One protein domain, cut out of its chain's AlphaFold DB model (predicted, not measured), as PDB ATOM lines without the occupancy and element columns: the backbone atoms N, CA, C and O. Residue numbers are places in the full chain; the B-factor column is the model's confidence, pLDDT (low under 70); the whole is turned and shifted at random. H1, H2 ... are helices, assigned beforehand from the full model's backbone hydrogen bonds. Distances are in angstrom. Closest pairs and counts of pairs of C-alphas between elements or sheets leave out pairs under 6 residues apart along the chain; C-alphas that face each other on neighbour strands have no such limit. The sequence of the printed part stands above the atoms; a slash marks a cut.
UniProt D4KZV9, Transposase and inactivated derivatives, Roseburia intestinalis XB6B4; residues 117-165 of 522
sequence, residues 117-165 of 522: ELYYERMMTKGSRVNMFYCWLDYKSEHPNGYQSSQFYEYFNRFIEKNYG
ATOM      1  N   GLU A 117      47.094 -16.063 -12.254       86.12
ATOM      2  CA  GLU A 117      48.450 -15.683 -11.845       86.12
ATOM      3  C   GLU A 117      49.419 -15.916 -13.006       86.12
ATOM      4  O   GLU A 117      50.079 -14.989 -13.474       86.12
ATOM      5  N   LEU A 118      49.377 -17.115 -13.596       86.38
ATOM      6  CA  LEU A 118      50.163 -17.450 -14.781       86.38
ATOM      7  C   LEU A 118      49.890 -16.490 -15.951       86.38
ATOM      8  O   LEU A 118      50.817 -16.026 -16.621       86.38
ATOM      9  N   TYR A 119      48.620 -16.179 -16.231       86.50
ATOM     10  CA  TYR A 119      48.283 -15.247 -17.313       86.50
ATOM     11  C   TYR A 119      48.742 -13.815 -17.020       86.50
ATOM     12  O   TYR A 119      49.231 -13.140 -17.930       86.50
ATOM     13  N   TYR A 120      48.641 -13.363 -15.769       82.38
ATOM     14  CA  TYR A 120      49.127 -12.053 -15.352       82.38
ATOM     15  C   TYR A 120      50.648 -11.931 -15.516       82.38
ATOM     16  O   TYR A 120      51.118 -10.983 -16.151       82.38
ATOM     17  N   GLU A 121      51.424 -12.917 -15.060       82.75
ATOM     18  CA  GLU A 121      52.883 -12.940 -15.225       82.75
ATOM     19  C   GLU A 121      53.301 -12.924 -16.704       82.75
ATOM     20  O   GLU A 121      54.179 -12.151 -17.115       82.75
ATOM     21  N   ARG A 122      52.623 -13.714 -17.553       83.31
ATOM     22  CA  ARG A 122      52.865 -13.733 -19.009       83.31
ATOM     23  C   ARG A 122      52.573 -12.379 -19.658       83.31
ATOM     24  O   ARG A 122      53.291 -11.984 -20.582       83.31
ATOM     25  N   MET A 123      51.552 -11.658 -19.195       78.31
ATOM     26  CA  MET A 123      51.212 -10.317 -19.688       78.31
ATOM     27  C   MET A 123      52.181  -9.235 -19.186       78.31
ATOM     28  O   MET A 123      52.520  -8.329 -19.947       78.31
ATOM     29  N   MET A 124      52.667  -9.337 -17.946       75.12
ATOM     30  CA  MET A 124      53.559  -8.344 -17.326       75.12
ATOM     31  C   MET A 124      55.049  -8.555 -17.640       75.12
ATOM     32  O   MET A 124      55.873  -7.670 -17.393       75.12
ATOM     33  N   THR A 125      55.416  -9.695 -18.234       82.12
ATOM     34  CA  THR A 125      56.790  -9.977 -18.668       82.12
ATOM     35  C   THR A 125      57.277  -8.945 -19.694       82.12
ATOM     36  O   THR A 125      56.625  -8.657 -20.702       82.12
ATOM     37  N   LYS A 126      58.470  -8.380 -19.469       58.66
ATOM     38  CA  LYS A 126      59.042  -7.319 -20.311       58.66
ATOM     39  C   LYS A 126      59.210  -7.786 -21.764       58.66
ATOM     40  O   LYS A 126      59.957  -8.716 -22.039       58.66
ATOM     41  N   GLY A 127      58.558  -7.088 -22.699       67.19
ATOM     42  CA  GLY A 127      58.578  -7.419 -24.132       67.19
ATOM     43  C   GLY A 127      57.453  -8.354 -24.589       67.19
ATOM     44  O   GLY A 127      57.374  -8.661 -25.779       67.19
ATOM     45  N   SER A 128      56.566  -8.766 -23.679       76.00
ATOM     46  CA  SER A 128      55.384  -9.558 -24.006       76.00
ATOM     47  C   SER A 128      54.401  -8.776 -24.883       76.00
ATOM     48  O   SER A 128      54.165  -7.584 -24.685       76.00
ATOM     49  N   ARG A 129      53.824  -9.462 -25.876       74.62
ATOM     50  CA  ARG A 129      52.699  -8.973 -26.703       74.62
ATOM     51  C   ARG A 129      51.391  -9.694 -26.369       74.62
ATOM     52  O   ARG A 129      50.410  -9.563 -27.099       74.62
ATOM     53  N   VAL A 130      51.403 -10.490 -25.301       79.12
ATOM     54  CA  VAL A 130      50.258 -11.275 -24.850       79.12
ATOM     55  C   VAL A 130      49.169 -10.324 -24.362       79.12
ATOM     56  O   VAL A 130      49.430  -9.399 -23.598       79.12
ATOM     57  N   ASN A 131      47.944 -10.541 -24.831       75.75
ATOM     58  CA  ASN A 131      46.776  -9.765 -24.434       75.75
ATOM     59  C   ASN A 131      45.691 -10.684 -23.861       75.75
ATOM     60  O   ASN A 131      45.736 -11.902 -24.019       75.75
ATOM     61  N   MET A 132      44.686 -10.082 -23.227       74.75
ATOM     62  CA  MET A 132      43.623 -10.815 -22.533       74.75
ATOM     63  C   MET A 132      42.871 -11.807 -23.425       74.75
ATOM     64  O   MET A 132      42.459 -12.875 -22.979       74.75
ATOM     65  N   PHE A 133      42.659 -11.446 -24.692       78.69
ATOM     66  CA  PHE A 133      41.967 -12.305 -25.647       78.69
ATOM     67  C   PHE A 133      42.813 -13.527 -26.008       78.69
ATOM     68  O   PHE A 133      42.277 -14.626 -26.081       78.69
ATOM     69  N   TYR A 134      44.127 -13.354 -26.151       85.44
ATOM     70  CA  TYR A 134      45.065 -14.455 -26.353       85.44
ATOM     71  C   TYR A 134      45.066 -15.430 -25.163       85.44
ATOM     72  O   TYR A 134      44.919 -16.629 -25.366       85.44
ATOM     73  N   CYS A 135      45.121 -14.933 -23.922       86.75
ATOM     74  CA  CYS A 135      45.021 -15.783 -22.725       86.75
ATOM     75  C   CYS A 135      43.685 -16.535 -22.639       86.75
ATOM     76  O   CYS A 135      43.647 -17.694 -22.234       86.75
ATOM     77  N   TRP A 136      42.585 -15.895 -23.050       90.12
ATOM     78  CA  TRP A 136      41.289 -16.565 -23.126       90.12
ATOM     79  C   TRP A 136      41.262 -17.670 -24.191       90.12
ATOM     80  O   TRP A 136      40.676 -18.719 -23.939       90.12
ATOM     81  N   LEU A 137      41.894 -17.470 -25.355       86.75
ATOM     82  CA  LEU A 137      42.005 -18.511 -26.384       86.75
ATOM     83  C   LEU A 137      42.797 -19.722 -25.878       86.75
ATOM     84  O   LEU A 137      42.336 -20.847 -26.072       86.75
ATOM     85  N   ASP A 138      43.919 -19.494 -25.185       88.50
ATOM     86  CA  ASP A 138      44.707 -20.553 -24.537       88.50
ATOM     87  C   ASP A 138      43.816 -21.354 -23.567       88.50
ATOM     88  O   ASP A 138      43.637 -22.561 -23.737       88.50
ATOM     89  N   TYR A 139      43.135 -20.675 -22.635       90.31
ATOM     90  CA  TYR A 139      42.192 -21.300 -21.697       90.31
ATOM     91  C   TYR A 139      41.059 -22.065 -22.401       90.31
ATOM     92  O   TYR A 139      40.674 -23.156 -21.984       90.31
ATOM     93  N   LYS A 140      40.500 -21.503 -23.477       89.12
ATOM     94  CA  LYS A 140      39.375 -22.100 -24.206       89.12
ATOM     95  C   LYS A 140      39.792 -23.342 -24.993       89.12
ATOM     96  O   LYS A 140      38.957 -24.223 -25.197       89.12
ATOM     97  N   SER A 141      41.056 -23.416 -25.409       88.75
ATOM     98  CA  SER A 141      41.623 -24.595 -26.068       88.75
ATOM     99  C   SER A 141      41.757 -25.783 -25.108       88.75
ATOM    100  O   SER A 141      41.421 -26.906 -25.479       88.75
ATOM    101  N   GLU A 142      42.143 -25.525 -23.856       86.81
ATOM    102  CA  GLU A 142      42.260 -26.534 -22.794       86.81
ATOM    103  C   GLU A 142      40.899 -26.872 -22.164       86.81
ATOM    104  O   GLU A 142      40.651 -28.000 -21.731       86.81
ATOM    105  N   HIS A 143      39.971 -25.911 -22.169       87.94
ATOM    106  CA  HIS A 143      38.633 -26.048 -21.605       87.94
ATOM    107  C   HIS A 143      37.542 -25.611 -22.599       87.94
ATOM    108  O   HIS A 143      36.951 -24.535 -22.446       87.94
ATOM    109  N   PRO A 144      37.172 -26.463 -23.580       85.88
ATOM    110  CA  PRO A 144      36.164 -26.132 -24.596       85.88
ATOM    111  C   PRO A 144      34.803 -25.726 -24.006       85.88
ATOM    112  O   PRO A 144      34.159 -24.785 -24.481       85.88
ATOM    113  N   ASN A 145      34.403 -26.356 -22.897       85.50
ATOM    114  CA  ASN A 145      33.175 -26.046 -22.151       85.50
ATOM    115  C   ASN A 145      33.372 -24.973 -21.058       85.50
ATOM    116  O   ASN A 145      32.466 -24.727 -20.264       85.50
ATOM    117  N   GLY A 146      34.548 -24.342 -21.012       85.00
ATOM    118  CA  GLY A 146      34.927 -23.331 -20.031       85.00
ATOM    119  C   GLY A 146      34.273 -21.967 -20.246       85.00
ATOM    120  O   GLY A 146      33.489 -21.764 -21.181       85.00
ATOM    121  N   TYR A 147      34.635 -21.006 -19.396       86.50
ATOM    122  CA  TYR A 147      34.139 -19.630 -19.459       86.50
ATOM    123  C   TYR A 147      34.280 -18.991 -20.847       86.50
ATOM    124  O   TYR A 147      35.268 -19.158 -21.569       86.50
ATOM    125  N   GLN A 148      33.258 -18.223 -21.220       86.50
ATOM    126  CA  GLN A 148      33.301 -17.380 -22.412       86.50
ATOM    127  C   GLN A 148      34.096 -16.101 -22.127       86.50
ATOM    128  O   GLN A 148      34.313 -15.745 -20.968       86.50
ATOM    129  N   SER A 149      34.522 -15.403 -23.179       77.31
ATOM    130  CA  SER A 149      35.458 -14.272 -23.084       77.31
ATOM    131  C   SER A 149      35.012 -13.187 -22.101       77.31
ATOM    132  O   SER A 149      35.812 -12.725 -21.295       77.31
ATOM    133  N   SER A 150      33.724 -12.836 -22.083       72.31
ATOM    134  CA  SER A 150      33.171 -11.850 -21.146       72.31
ATOM    135  C   SER A 150      33.318 -12.262 -19.676       72.31
ATOM    136  O   SER A 150      33.729 -11.449 -18.851       72.31
ATOM    137  N   GLN A 151      33.036 -13.527 -19.356       79.81
ATOM    138  CA  GLN A 151      33.158 -14.081 -18.003       79.81
ATOM    139  C   GLN A 151      34.625 -14.220 -17.592       79.81
ATOM    140  O   GLN A 151      34.985 -13.888 -16.468       79.81
ATOM    141  N   PHE A 152      35.486 -14.655 -18.516       85.69
ATOM    142  CA  PHE A 152      36.928 -14.722 -18.292       85.69
ATOM    143  C   PHE A 152      37.494 -13.338 -17.943       85.69
ATOM    144  O   PHE A 152      38.234 -13.209 -16.973       85.69
ATOM    145  N   TYR A 153      37.099 -12.291 -18.678       82.06
ATOM    146  CA  TYR A 153      37.544 -10.918 -18.413       82.06
ATOM    147  C   TYR A 153      37.046 -10.408 -17.063       82.06
ATOM    148  O   TYR A 153      37.796  -9.767 -16.333       82.06
ATOM    149  N   GLU A 154      35.792 -10.692 -16.714       80.12
ATOM    150  CA  GLU A 154      35.221 -10.323 -15.419       80.12
ATOM    151  C   GLU A 154      35.992 -10.963 -14.255       80.12
ATOM    152  O   GLU A 154      36.373 -10.267 -13.312       80.12
ATOM    153  N   TYR A 155      36.268 -12.268 -14.328       85.88
ATOM    154  CA  TYR A 155      37.004 -12.979 -13.283       85.88
ATOM    155  C   TYR A 155      38.477 -12.574 -13.212       85.88
ATOM    156  O   TYR A 155      38.986 -12.388 -12.107       85.88
ATOM    157  N   PHE A 156      39.133 -12.356 -14.356       82.19
ATOM    158  CA  PHE A 156      40.494 -11.827 -14.390       82.19
ATOM    159  C   PHE A 156      40.556 -10.437 -13.746       82.19
ATOM    160  O   PHE A 156      41.382 -10.196 -12.874       82.19
ATOM    161  N   ASN A 157      39.637  -9.530 -14.089       78.19
ATOM    162  CA  ASN A 157      39.605  -8.189 -13.497       78.19
ATOM    163  C   ASN A 157      39.374  -8.226 -11.979       78.19
ATOM    164  O   ASN A 157      40.041  -7.493 -11.252       78.19
ATOM    165  N   ARG A 158      38.496  -9.111 -11.483       81.62
ATOM    166  CA  ARG A 158      38.319  -9.337 -10.035       81.62
ATOM    167  C   ARG A 158      39.587  -9.871  -9.373       81.62
ATOM    168  O   ARG A 158      39.903  -9.473  -8.257       81.62
ATOM    169  N   PHE A 159      40.304 -10.769 -10.046       84.38
ATOM    170  CA  PHE A 159      41.587 -11.285  -9.579       84.38
ATOM    171  C   PHE A 159      42.641 -10.169  -9.485       84.38
ATOM    172  O   PHE A 159      43.314 -10.067  -8.460       84.38
ATOM    173  N   ILE A 160      42.730  -9.282 -10.482       79.56
ATOM    174  CA  ILE A 160      43.631  -8.119 -10.449       79.56
ATOM    175  C   ILE A 160      43.245  -7.131  -9.350       79.56
ATOM    176  O   ILE A 160      44.106  -6.653  -8.617       79.56
ATOM    177  N   GLU A 161      41.960  -6.827  -9.198       74.56
ATOM    178  CA  GLU A 161      41.478  -5.915  -8.159       74.56
ATOM    179  C   GLU A 161      41.778  -6.449  -6.752       74.56
ATOM    180  O   GLU A 161      42.277  -5.709  -5.905       74.56
ATOM    181  N   LYS A 162      41.559  -7.749  -6.526       79.12
ATOM    182  CA  LYS A 162      41.780  -8.402  -5.232       79.12
ATOM    183  C   LYS A 162      43.260  -8.558  -4.867       79.12
ATOM    184  O   LYS A 162      43.600  -8.362  -3.705       79.12
ATOM    185  N   ASN A 163      44.116  -8.945  -5.816       77.06
ATOM    186  CA  ASN A 163      45.517  -9.294  -5.526       77.06
ATOM    187  C   ASN A 163      46.503  -8.151  -5.811       77.06
ATOM    188  O   ASN A 163      47.539  -8.061  -5.160       77.06
ATOM    189  N   TYR A 164      46.170  -7.261  -6.747       72.75
ATOM    190  CA  TYR A 164      47.063  -6.206  -7.238       72.75
ATOM    191  C   TYR A 164      46.478  -4.789  -7.091       72.75
ATOM    192  O   TYR A 164      47.115  -3.819  -7.491       72.75
ATOM    193  N   GLY A 165      45.277  -4.644  -6.512       59.66
ATOM    194  CA  GLY A 165      44.629  -3.348  -6.270       59.66
ATOM    195  C   GLY A 165      44.075  -2.657  -7.524       59.66
ATOM    196  O   GLY A 165      43.624  -1.514  -7.442       59.66
TER     197      GLY A 165
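Overview. This is residues 117 to 165 of the 522 residues of the protein "Transposase and inactivated derivatives" of Roseburia intestinalis XB6B4 (UniProt D4KZV9). Two shorter helices, H1 and H2, make one side of this small three-helix domain, and the longest helix, H3, folds back along the other side, meeting H2 at H3's first residues and passing near H1. The loop at residues 124 to 129, of which 124 belongs to H1, sticks out from this body. The printed part has 49 residues with three named helices in the order H1, H2, H3 and no named strand; its class is all helix. It is compact, with a radius of gyration of the C-alphas of 11.0 A, and the C-alphas span 30 by 24 by 14 A.

Along the chain. H1 covers residues 117 to 124 and begins at C-alpha 117, at (48.450, -15.683, -11.845). H2 covers residues 132 to 142 and is 15.8 A long from first to last C-alpha. H3 covers residues 149 to 164, is 21.2 A long, and ends at C-alpha 164, at (47.063, -6.206, -7.238).

Arrangement. H1 and H2 are close but not clearly touching; their closest C-alphas, those of Tyr 119 and Cys 135, are 6.3 A apart. They run opposite ways at a steep tilt of 37 degrees, only just past shallow. H2 touches H3, which takes part with residues 149 to 153 alone; the closest C-alphas, those of Trp 136 and Ser 149, are 6.3 A apart. These two run opposite ways at a steep tilt of 67 degrees, only just short of about perpendicular. H1 and H3 are near each other, with 8 pairs of C-alphas within 10 A but no pair within 8 A. In H1, H2 and H3 every O i to N i+4 pair is within hydrogen-bond range.

Size, cuts and confidence. The two C-alphas farthest apart, those of Lys 126 and Asn 145, are 32.0 A apart. The printed part has no cut, and both links, H1 to H2 and H2 to H3, are short. The mean pLDDT of the printed part is 81.0; residues 126, 127 and 165 are under 70.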